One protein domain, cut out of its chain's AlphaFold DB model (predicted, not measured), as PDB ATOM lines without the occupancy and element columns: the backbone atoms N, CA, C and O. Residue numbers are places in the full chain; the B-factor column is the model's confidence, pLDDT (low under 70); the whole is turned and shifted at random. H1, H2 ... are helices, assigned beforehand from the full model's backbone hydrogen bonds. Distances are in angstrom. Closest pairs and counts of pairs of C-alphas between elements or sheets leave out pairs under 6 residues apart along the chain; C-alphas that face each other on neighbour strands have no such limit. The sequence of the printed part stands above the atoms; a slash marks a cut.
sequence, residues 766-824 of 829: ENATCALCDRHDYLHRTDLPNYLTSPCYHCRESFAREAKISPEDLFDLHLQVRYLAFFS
ATOM      1  N   GLU A 766     -11.558  -9.971   4.855       44.62
ATOM      2  CA  GLU A 766     -12.239  -8.908   5.609       44.62
ATOM      3  C   GLU A 766     -12.366  -9.301   7.090       44.62
ATOM      4  O   GLU A 766     -13.444  -9.406   7.677       44.62
ATOM      5  N   ASN A 767     -11.224  -9.562   7.720       43.03
ATOM      6  CA  ASN A 767     -11.136  -9.769   9.146       43.03
ATOM      7  C   ASN A 767     -11.376  -8.415   9.819       43.03
ATOM      8  O   ASN A 767     -10.462  -7.595   9.920       43.03
ATOM      9  N   ALA A 768     -12.615  -8.182  10.258       46.84
ATOM     10  CA  ALA A 768     -13.094  -6.910  10.806       46.84
ATOM     11  C   ALA A 768     -12.262  -6.372  11.992       46.84
ATOM     12  O   ALA A 768     -12.369  -5.198  12.342       46.84
ATOM     13  N   THR A 769     -11.389  -7.193  12.587       46.16
ATOM     14  CA  THR A 769     -10.406  -6.762  13.591       46.16
ATOM     15  C   THR A 769      -9.257  -5.918  13.022       46.16
ATOM     16  O   THR A 769      -8.547  -5.291  13.803       46.16
ATOM     17  N   CYS A 770      -9.028  -5.895  11.702       50.16
ATOM     18  CA  CYS A 770      -7.915  -5.174  11.073       50.16
ATOM     19  C   CYS A 770      -8.374  -4.012  10.174       50.16
ATOM     20  O   CYS A 770      -8.101  -3.984   8.977       50.16
ATOM     21  N   ALA A 771      -9.016  -3.004  10.769       44.00
ATOM     22  CA  ALA A 771      -9.536  -1.802  10.093       44.00
ATOM     23  C   ALA A 771      -8.471  -0.856   9.470       44.00
ATOM     24  O   ALA A 771      -8.768   0.295   9.162       44.00
ATOM     25  N   LEU A 772      -7.232  -1.322   9.283       54.00
ATOM     26  CA  LEU A 772      -6.100  -0.593   8.698       54.00
ATOM     27  C   LEU A 772      -5.558  -1.333   7.461       54.00
ATOM     28  O   LEU A 772      -4.355  -1.573   7.354       54.00
ATOM     29  N   CYS A 773      -6.459  -1.746   6.562       63.50
ATOM     30  CA  CYS A 773      -6.117  -2.291   5.246       63.50
ATOM     31  C   CYS A 773      -5.661  -1.171   4.303       63.50
ATOM     32  O   CYS A 773      -6.461  -0.395   3.780       63.50
ATOM     33  N   ASP A 774      -4.354  -1.115   4.098       65.56
ATOM     34  CA  ASP A 774      -3.669  -0.276   3.129       65.56
ATOM     35  C   ASP A 774      -3.896  -0.802   1.693       65.56
ATOM     36  O   ASP A 774      -4.142  -1.990   1.480       65.56
ATOM     37  N   ARG A 775      -3.852   0.096   0.702       66.44
ATOM     38  CA  ARG A 775      -4.291  -0.141  -0.690       66.44
ATOM     39  C   ARG A 775      -3.262   0.286  -1.750       66.44
ATOM     40  O   ARG A 775      -3.639   0.647  -2.859       66.44
ATOM     41  N   HIS A 776      -1.970   0.304  -1.424       72.25
ATOM     42  CA  HIS A 776      -0.929   0.623  -2.409       72.25
ATOM     43  C   HIS A 776      -0.663  -0.537  -3.386       72.25
ATOM     44  O   HIS A 776      -0.545  -1.688  -2.974       72.25
ATOM     45  N   ASP A 777      -0.442  -0.222  -4.665       64.81
ATOM     46  CA  ASP A 777      -0.221  -1.210  -5.738       64.81
ATOM     47  C   ASP A 777       0.932  -2.197  -5.462       64.81
ATOM     48  O   ASP A 777       0.879  -3.363  -5.856       64.81
ATOM     49  N   TYR A 778       1.980  -1.761  -4.749       71.38
ATOM     50  CA  TYR A 778       3.135  -2.615  -4.441       71.38
ATOM     51  C   TYR A 778       2.810  -3.762  -3.468       71.38
ATOM     52  O   TYR A 778       3.641  -4.648  -3.290       71.38
ATOM     53  N   LEU A 779       1.624  -3.793  -2.855       76.50
ATOM     54  CA  LEU A 779       1.203  -4.875  -1.956       76.50
ATOM     55  C   LEU A 779       0.926  -6.188  -2.704       76.50
ATOM     56  O   LEU A 779       0.998  -7.263  -2.115       76.50
ATOM     57  N   HIS A 780       0.726  -6.120  -4.022       77.12
ATOM     58  CA  HIS A 780       0.623  -7.291  -4.896       77.12
ATOM     59  C   HIS A 780       1.992  -7.858  -5.336       77.12
ATOM     60  O   HIS A 780       2.041  -8.854  -6.059       77.12
ATOM     61  N   ARG A 781       3.118  -7.253  -4.921       80.44
ATOM     62  CA  ARG A 781       4.472  -7.691  -5.302       80.44
ATOM     63  C   ARG A 781       4.920  -8.935  -4.542       80.44
ATOM     64  O   ARG A 781       5.383  -8.851  -3.412       80.44
ATOM     65  N   THR A 782       4.881 -10.085  -5.204       81.75
ATOM     66  CA  THR A 782       5.356 -11.367  -4.653       81.75
ATOM     67  C   THR A 782       6.870 -11.439  -4.418       81.75
ATOM     68  O   THR A 782       7.328 -12.370  -3.759       81.75
ATOM     69  N   ASP A 783       7.652 -10.474  -4.918       86.06
ATOM     70  CA  ASP A 783       9.095 -10.364  -4.667       86.06
ATOM     71  C   ASP A 783       9.445  -9.633  -3.356       86.06
ATOM     72  O   ASP A 783      10.596  -9.683  -2.914       86.06
ATOM     73  N   LEU A 784       8.470  -8.983  -2.708       87.12
ATOM     74  CA  LEU A 784       8.660  -8.282  -1.439       87.12
ATOM     75  C   LEU A 784       8.221  -9.143  -0.228       87.12
ATOM     76  O   LEU A 784       7.207  -9.841  -0.296       87.12
ATOM     77  N   PRO A 785       8.938  -9.085   0.914       87.50
ATOM     78  CA  PRO A 785       8.587  -9.832   2.126       87.50
ATOM     79  C   PRO A 785       7.184  -9.540   2.683       87.50
ATOM     80  O   PRO A 785       6.719  -8.403   2.649       87.50
ATOM     81  N   ASN A 786       6.569 -10.538   3.331       86.62
ATOM     82  CA  ASN A 786       5.216 -10.455   3.911       86.62
ATOM     83  C   ASN A 786       4.992  -9.261   4.860       86.62
ATOM     84  O   ASN A 786       3.878  -8.744   4.937       86.62
ATOM     85  N   TYR A 787       6.025  -8.800   5.575       89.62
ATOM     86  CA  TYR A 787       5.928  -7.623   6.449       89.62
ATOM     87  C   TYR A 787       5.830  -6.289   5.683       89.62
ATOM     88  O   TYR A 787       5.404  -5.297   6.261       89.62
ATOM     89  N   LEU A 788       6.155  -6.255   4.389       87.50
ATOM     90  CA  LEU A 788       5.921  -5.110   3.501       87.50
ATOM     91  C   LEU A 788       4.642  -5.268   2.669       87.50
ATOM     92  O   LEU A 788       3.968  -4.275   2.413       87.50
ATOM     93  N   THR A 789       4.302  -6.493   2.258       87.88
ATOM     94  CA  THR A 789       3.203  -6.769   1.308       87.88
ATOM     95  C   THR A 789       1.854  -7.051   1.950       87.88
ATOM     96  O   THR A 789       0.832  -6.915   1.283       87.88
ATOM     97  N   SER A 790       1.804  -7.408   3.239       86.69
ATOM     98  CA  SER A 790       0.524  -7.655   3.917       86.69
ATOM     99  C   SER A 790      -0.408  -6.443   3.790       86.69
ATOM    100  O   SER A 790       0.043  -5.318   4.034       86.69
ATOM    101  N   PRO A 791      -1.699  -6.634   3.458       75.12
ATOM    102  CA  PRO A 791      -2.604  -5.518   3.214       75.12
ATOM    103  C   PRO A 791      -2.857  -4.699   4.480       75.12
ATOM    104  O   PRO A 791      -2.865  -3.477   4.411       75.12
ATOM    105  N   CYS A 792      -3.005  -5.332   5.650       81.31
ATOM    106  CA  CYS A 792      -3.299  -4.607   6.886       81.31
ATOM    107  C   CYS A 792      -2.072  -4.403   7.790       81.31
ATOM    108  O   CYS A 792      -1.252  -5.314   7.964       81.31
ATOM    109  N   TYR A 793      -1.953  -3.214   8.399       74.50
ATOM    110  CA  TYR A 793      -0.759  -2.835   9.173       74.50
ATOM    111  C   TYR A 793      -0.469  -3.800  10.334       74.50
ATOM    112  O   TYR A 793       0.680  -4.167  10.563       74.50
ATOM    113  N   HIS A 794      -1.490  -4.282  11.048       77.00
ATOM    114  CA  HIS A 794      -1.281  -5.196  12.179       77.00
ATOM    115  C   HIS A 794      -0.608  -6.519  11.761       77.00
ATOM    116  O   HIS A 794       0.236  -7.044  12.490       77.00
ATOM    117  N   CYS A 795      -0.905  -7.025  10.557       83.12
ATOM    118  CA  CYS A 795      -0.199  -8.175   9.990       83.12
ATOM    119  C   CYS A 795       1.258  -7.833   9.651       83.12
ATOM    120  O   CYS A 795       2.142  -8.621   9.981       83.12
ATOM    121  N   ARG A 796       1.534  -6.645   9.084       85.19
ATOM    122  CA  ARG A 796       2.916  -6.163   8.871       85.19
ATOM    123  C   ARG A 796       3.702  -6.130  10.174       85.19
ATOM    124  O   ARG A 796       4.792  -6.682  10.241       85.19
ATOM    125  N   GLU A 797       3.114  -5.559  11.221       83.00
ATOM    126  CA  GLU A 797       3.705  -5.465  12.557       83.00
ATOM    127  C   GLU A 797       3.937  -6.851  13.197       83.00
ATOM    128  O   GLU A 797       4.928  -7.050  13.899       83.00
ATOM    129  N   SER A 798       3.062  -7.841  12.962       83.81
ATOM    130  CA  SER A 798       3.314  -9.234  13.379       83.81
ATOM    131  C   SER A 798       4.509  -9.828  12.635       83.81
ATOM    132  O   SER A 798       5.502 -10.190  13.267       83.81
ATOM    133  N   PHE A 799       4.474  -9.832  11.299       88.19
ATOM    134  CA  PHE A 799       5.536 -10.417  10.478       88.19
ATOM    135  C   PHE A 799       6.888  -9.701  10.648       88.19
ATOM    136  O   PHE A 799       7.933 -10.340  10.551       88.19
ATOM    137  N   ALA A 800       6.894  -8.399  10.947       89.44
ATOM    138  CA  ALA A 800       8.100  -7.640  11.269       89.44
ATOM    139  C   ALA A 800       8.695  -8.061  12.619       89.44
ATOM    140  O   ALA A 800       9.893  -8.325  12.701       89.44
ATOM    141  N   ARG A 801       7.861  -8.213  13.660       87.44
ATOM    142  CA  ARG A 801       8.293  -8.727  14.973       87.44
ATOM    143  C   ARG A 801       8.801 -10.167  14.878       87.44
ATOM    144  O   ARG A 801       9.817 -10.489  15.491       87.44
ATOM    145  N   GLU A 802       8.165 -11.009  14.066       91.12
ATOM    146  CA  GLU A 802       8.644 -12.362  13.740       91.12
ATOM    147  C   GLU A 802      10.004 -12.329  13.015       91.12
ATOM    148  O   GLU A 802      10.907 -13.100  13.352       91.12
ATOM    149  N   ALA A 803      10.195 -11.384  12.087       90.19
ATOM    150  CA  ALA A 803      11.464 -11.119  11.404       90.19
ATOM    151  C   ALA A 803      12.513 -10.375  12.264       90.19
ATOM    152  O   ALA A 803      13.652 -10.221  11.823       90.19
ATOM    153  N   LYS A 804      12.163  -9.953  13.491       93.50
ATOM    154  CA  LYS A 804      12.978  -9.130  14.415       93.50
ATOM    155  C   LYS A 804      13.361  -7.743  13.877       93.50
ATOM    156  O   LYS A 804      14.387  -7.191  14.269       93.50
ATOM    157  N   ILE A 805      12.531  -7.192  13.001       89.06
ATOM    158  CA  ILE A 805      12.616  -5.821  12.488       89.06
ATOM    159  C   ILE A 805      11.932  -4.900  13.508       89.06
ATOM    160  O   ILE A 805      10.880  -5.267  14.045       89.06
ATOM    161  N   SER A 806      12.519  -3.741  13.823       81.25
ATOM    162  CA  SER A 806      11.882  -2.796  14.750       81.25
ATOM    163  C   SER A 806      10.652  -2.123  14.111       81.25
ATOM    164  O   SER A 806      10.558  -2.059  12.882       81.25
ATOM    165  N   PRO A 807       9.681  -1.630  14.903       71.94
ATOM    166  CA  PRO A 807       8.565  -0.834  14.381       71.94
ATOM    167  C   PRO A 807       9.023   0.382  13.558       71.94
ATOM    168  O   PRO A 807       8.366   0.755  12.586       71.94
ATOM    169  N   GLU A 808      10.163   0.966  13.923       74.44
ATOM    170  CA  GLU A 808      10.809   2.091  13.253       74.44
ATOM    171  C   GLU A 808      11.440   1.663  11.916       74.44
ATOM    172  O   GLU A 808      11.108   2.238  10.879       74.44
ATOM    173  N   ASP A 809      12.257   0.598  11.907       83.12
ATOM    174  CA  ASP A 809      12.829   0.018  10.677       83.12
ATOM    175  C   ASP A 809      11.721  -0.391   9.689       83.12
ATOM    176  O   ASP A 809      11.850  -0.197   8.482       83.12
ATOM    177  N   LEU A 810      10.619  -0.964  10.193       83.81
ATOM    178  CA  LEU A 810       9.463  -1.355   9.383       83.81
ATOM    179  C   LEU A 810       8.835  -0.143   8.689       83.81
ATOM    180  O   LEU A 810       8.461  -0.233   7.518       83.81
ATOM    181  N   PHE A 811       8.705   0.974   9.406       75.69
ATOM    182  CA  PHE A 811       8.136   2.201   8.871       75.69
ATOM    183  C   PHE A 811       9.059   2.856   7.834       75.69
ATOM    184  O   PHE A 811       8.595   3.181   6.739       75.69
ATOM    185  N   ASP A 812      10.359   2.970   8.115       80.25
ATOM    186  CA  ASP A 812      11.341   3.503   7.162       80.25
ATOM    187  C   ASP A 812      11.433   2.632   5.898       80.25
ATOM    188  O   ASP A 812      11.463   3.153   4.780       80.25
ATOM    189  N   LEU A 813      11.391   1.303   6.037       83.44
ATOM    190  CA  LEU A 813      11.402   0.374   4.905       83.44
ATOM    191  C   LEU A 813      10.089   0.433   4.101       83.44
ATOM    192  O   LEU A 813      10.120   0.392   2.869       83.44
ATOM    193  N   HIS A 814       8.939   0.597   4.764       80.75
ATOM    194  CA  HIS A 814       7.649   0.858   4.115       80.75
ATOM    195  C   HIS A 814       7.671   2.182   3.334       80.75
ATOM    196  O   HIS A 814       7.260   2.208   2.171       80.75
ATOM    197  N   LEU A 815       8.202   3.265   3.916       76.25
ATOM    198  CA  LEU A 815       8.401   4.534   3.211       76.25
ATOM    199  C   LEU A 815       9.338   4.367   2.010       76.25
ATOM    200  O   LEU A 815       9.009   4.830   0.919       76.25
ATOM    201  N   GLN A 816      10.473   3.686   2.175       83.75
ATOM    202  CA  GLN A 816      11.439   3.459   1.100       83.75
ATOM    203  C   GLN A 816      10.813   2.686  -0.069       83.75
ATOM    204  O   GLN A 816      10.958   3.093  -1.222       83.75
ATOM    205  N   VAL A 817      10.062   1.618   0.214       82.75
ATOM    206  CA  VAL A 817       9.317   0.848  -0.795       82.75
ATOM    207  C   VAL A 817       8.242   1.703  -1.465       82.75
ATOM    208  O   VAL A 817       8.126   1.671  -2.688       82.75
ATOM    209  N   ARG A 818       7.504   2.522  -0.705       76.25
ATOM    210  CA  ARG A 818       6.485   3.444  -1.232       76.25
ATOM    211  C   ARG A 818       7.091   4.492  -2.174       76.25
ATOM    212  O   ARG A 818       6.536   4.730  -3.243       76.25
ATOM    213  N   TYR A 819       8.244   5.067  -1.828       74.00
ATOM    214  CA  TYR A 819       8.987   5.980  -2.703       74.00
ATOM    215  C   TYR A 819       9.516   5.275  -3.959       74.00
ATOM    216  O   TYR A 819       9.343   5.792  -5.062       74.00
ATOM    217  N   LEU A 820      10.115   4.087  -3.830       76.69
ATOM    218  CA  LEU A 820      10.615   3.321  -4.980       76.69
ATOM    219  C   LEU A 820       9.483   2.895  -5.926       76.69
ATOM    220  O   LEU A 820       9.636   3.005  -7.139       76.69
ATOM    221  N   ALA A 821       8.330   2.484  -5.395       71.12
ATOM    222  CA  ALA A 821       7.140   2.171  -6.186       71.12
ATOM    223  C   ALA A 821       6.575   3.400  -6.924       71.12
ATOM    224  O   ALA A 821       6.056   3.258  -8.025       71.12
ATOM    225  N   PHE A 822       6.713   4.604  -6.357       67.06
ATOM    226  CA  PHE A 822       6.300   5.851  -7.010       67.06
ATOM    227  C   PHE A 822       7.271   6.296  -8.122       67.06
ATOM    228  O   PHE A 822       6.846   6.890  -9.111       67.06
ATOM    229  N   PHE A 823       8.570   6.003  -7.983       62.00
ATOM    230  CA  PHE A 823       9.608   6.382  -8.956       62.00
ATOM    231  C   PHE A 823       9.961   5.304  -9.991       62.00
ATOM    232  O   PHE A 823      10.651   5.608 -10.964       62.00
ATOM    233  N   SER A 824       9.471   4.074  -9.840       50.16
ATOM    234  CA  SER A 824       9.386   3.098 -10.929       50.16
ATOM    235  C   SER A 824       8.007   3.189 -11.594       50.16
ATOM    236  O   SER A 824       7.102   2.463 -11.182       50.16
TER     237      SER A 824
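AT A GLANCE: This is residues 766 to 824 of the 829 residues of an uncharacterized protein of Rodentolepis nana (UniProt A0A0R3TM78). Two helices, H3 and the longer H4, make a V, and the short helix H2 sits between its arms. The short helix H1, four residues like H2, packs on H2 and on residues 817 to 821 of H4, away from the corner of the V. The printed part has 59 residues with four named helices, in the order H1, H2, H3, H4, and no named strand; its class is all helix. It is compact, with a radius of gyration of the C-alphas of 11.2 A and spans of 33 by 26 by 18 A.

IN THESE COORDINATES: Start at Glu 766; residues 766 to 776 hold no named element. Find C-alpha 777 at (-0.221, -1.210, -5.738), where H1 begins and runs to residue 780. H2 follows as residues 786 to 789. H3, residues 793 to 802, is 14.1 A long. H4 runs 24.4 A from Pro 807 at (8.565, -0.834, 14.381) to Phe 823 at (9.608, 6.382, -8.956).

HOW THE PARTS SIT: Look first at H2 and H3, which touch, the closest C-alphas being those of Tyr 787 and Arg 796 at 4.1 A. H2 touches residues 810 to 814 of H4, closest at Leu 788 and His 814, with C-alphas 6.2 A apart. H4 touches H3 with residues 807 to 810 of H4 alone, the closest C-alphas being those of Ala 800 and Leu 810 at 6.7 A; H3 and H4 run opposite ways at a steep tilt of 61 degrees. H1 touches H2, with the C-alphas of Leu 779 and Thr 789 at 4.3 A, and only just touches H4, with 3 pairs of C-alphas within 8 A, the closest Tyr 778 and Ala 821 at 6.5 A. H1 and H3 are apart. In H3 and H4 every O i to N i+4 pair is within hydrogen-bond range; H1 and H2 are too short for such a pair.

THE WHOLE: The C-alphas farthest apart, of Thr 769 and Ser 824, are 33.0 A apart. The printed part has no cut, and the three links between helices are tight. Mean pLDDT of the printed part is 75.5; residues 766 to 775, 777 and 822 to 824 are under 70.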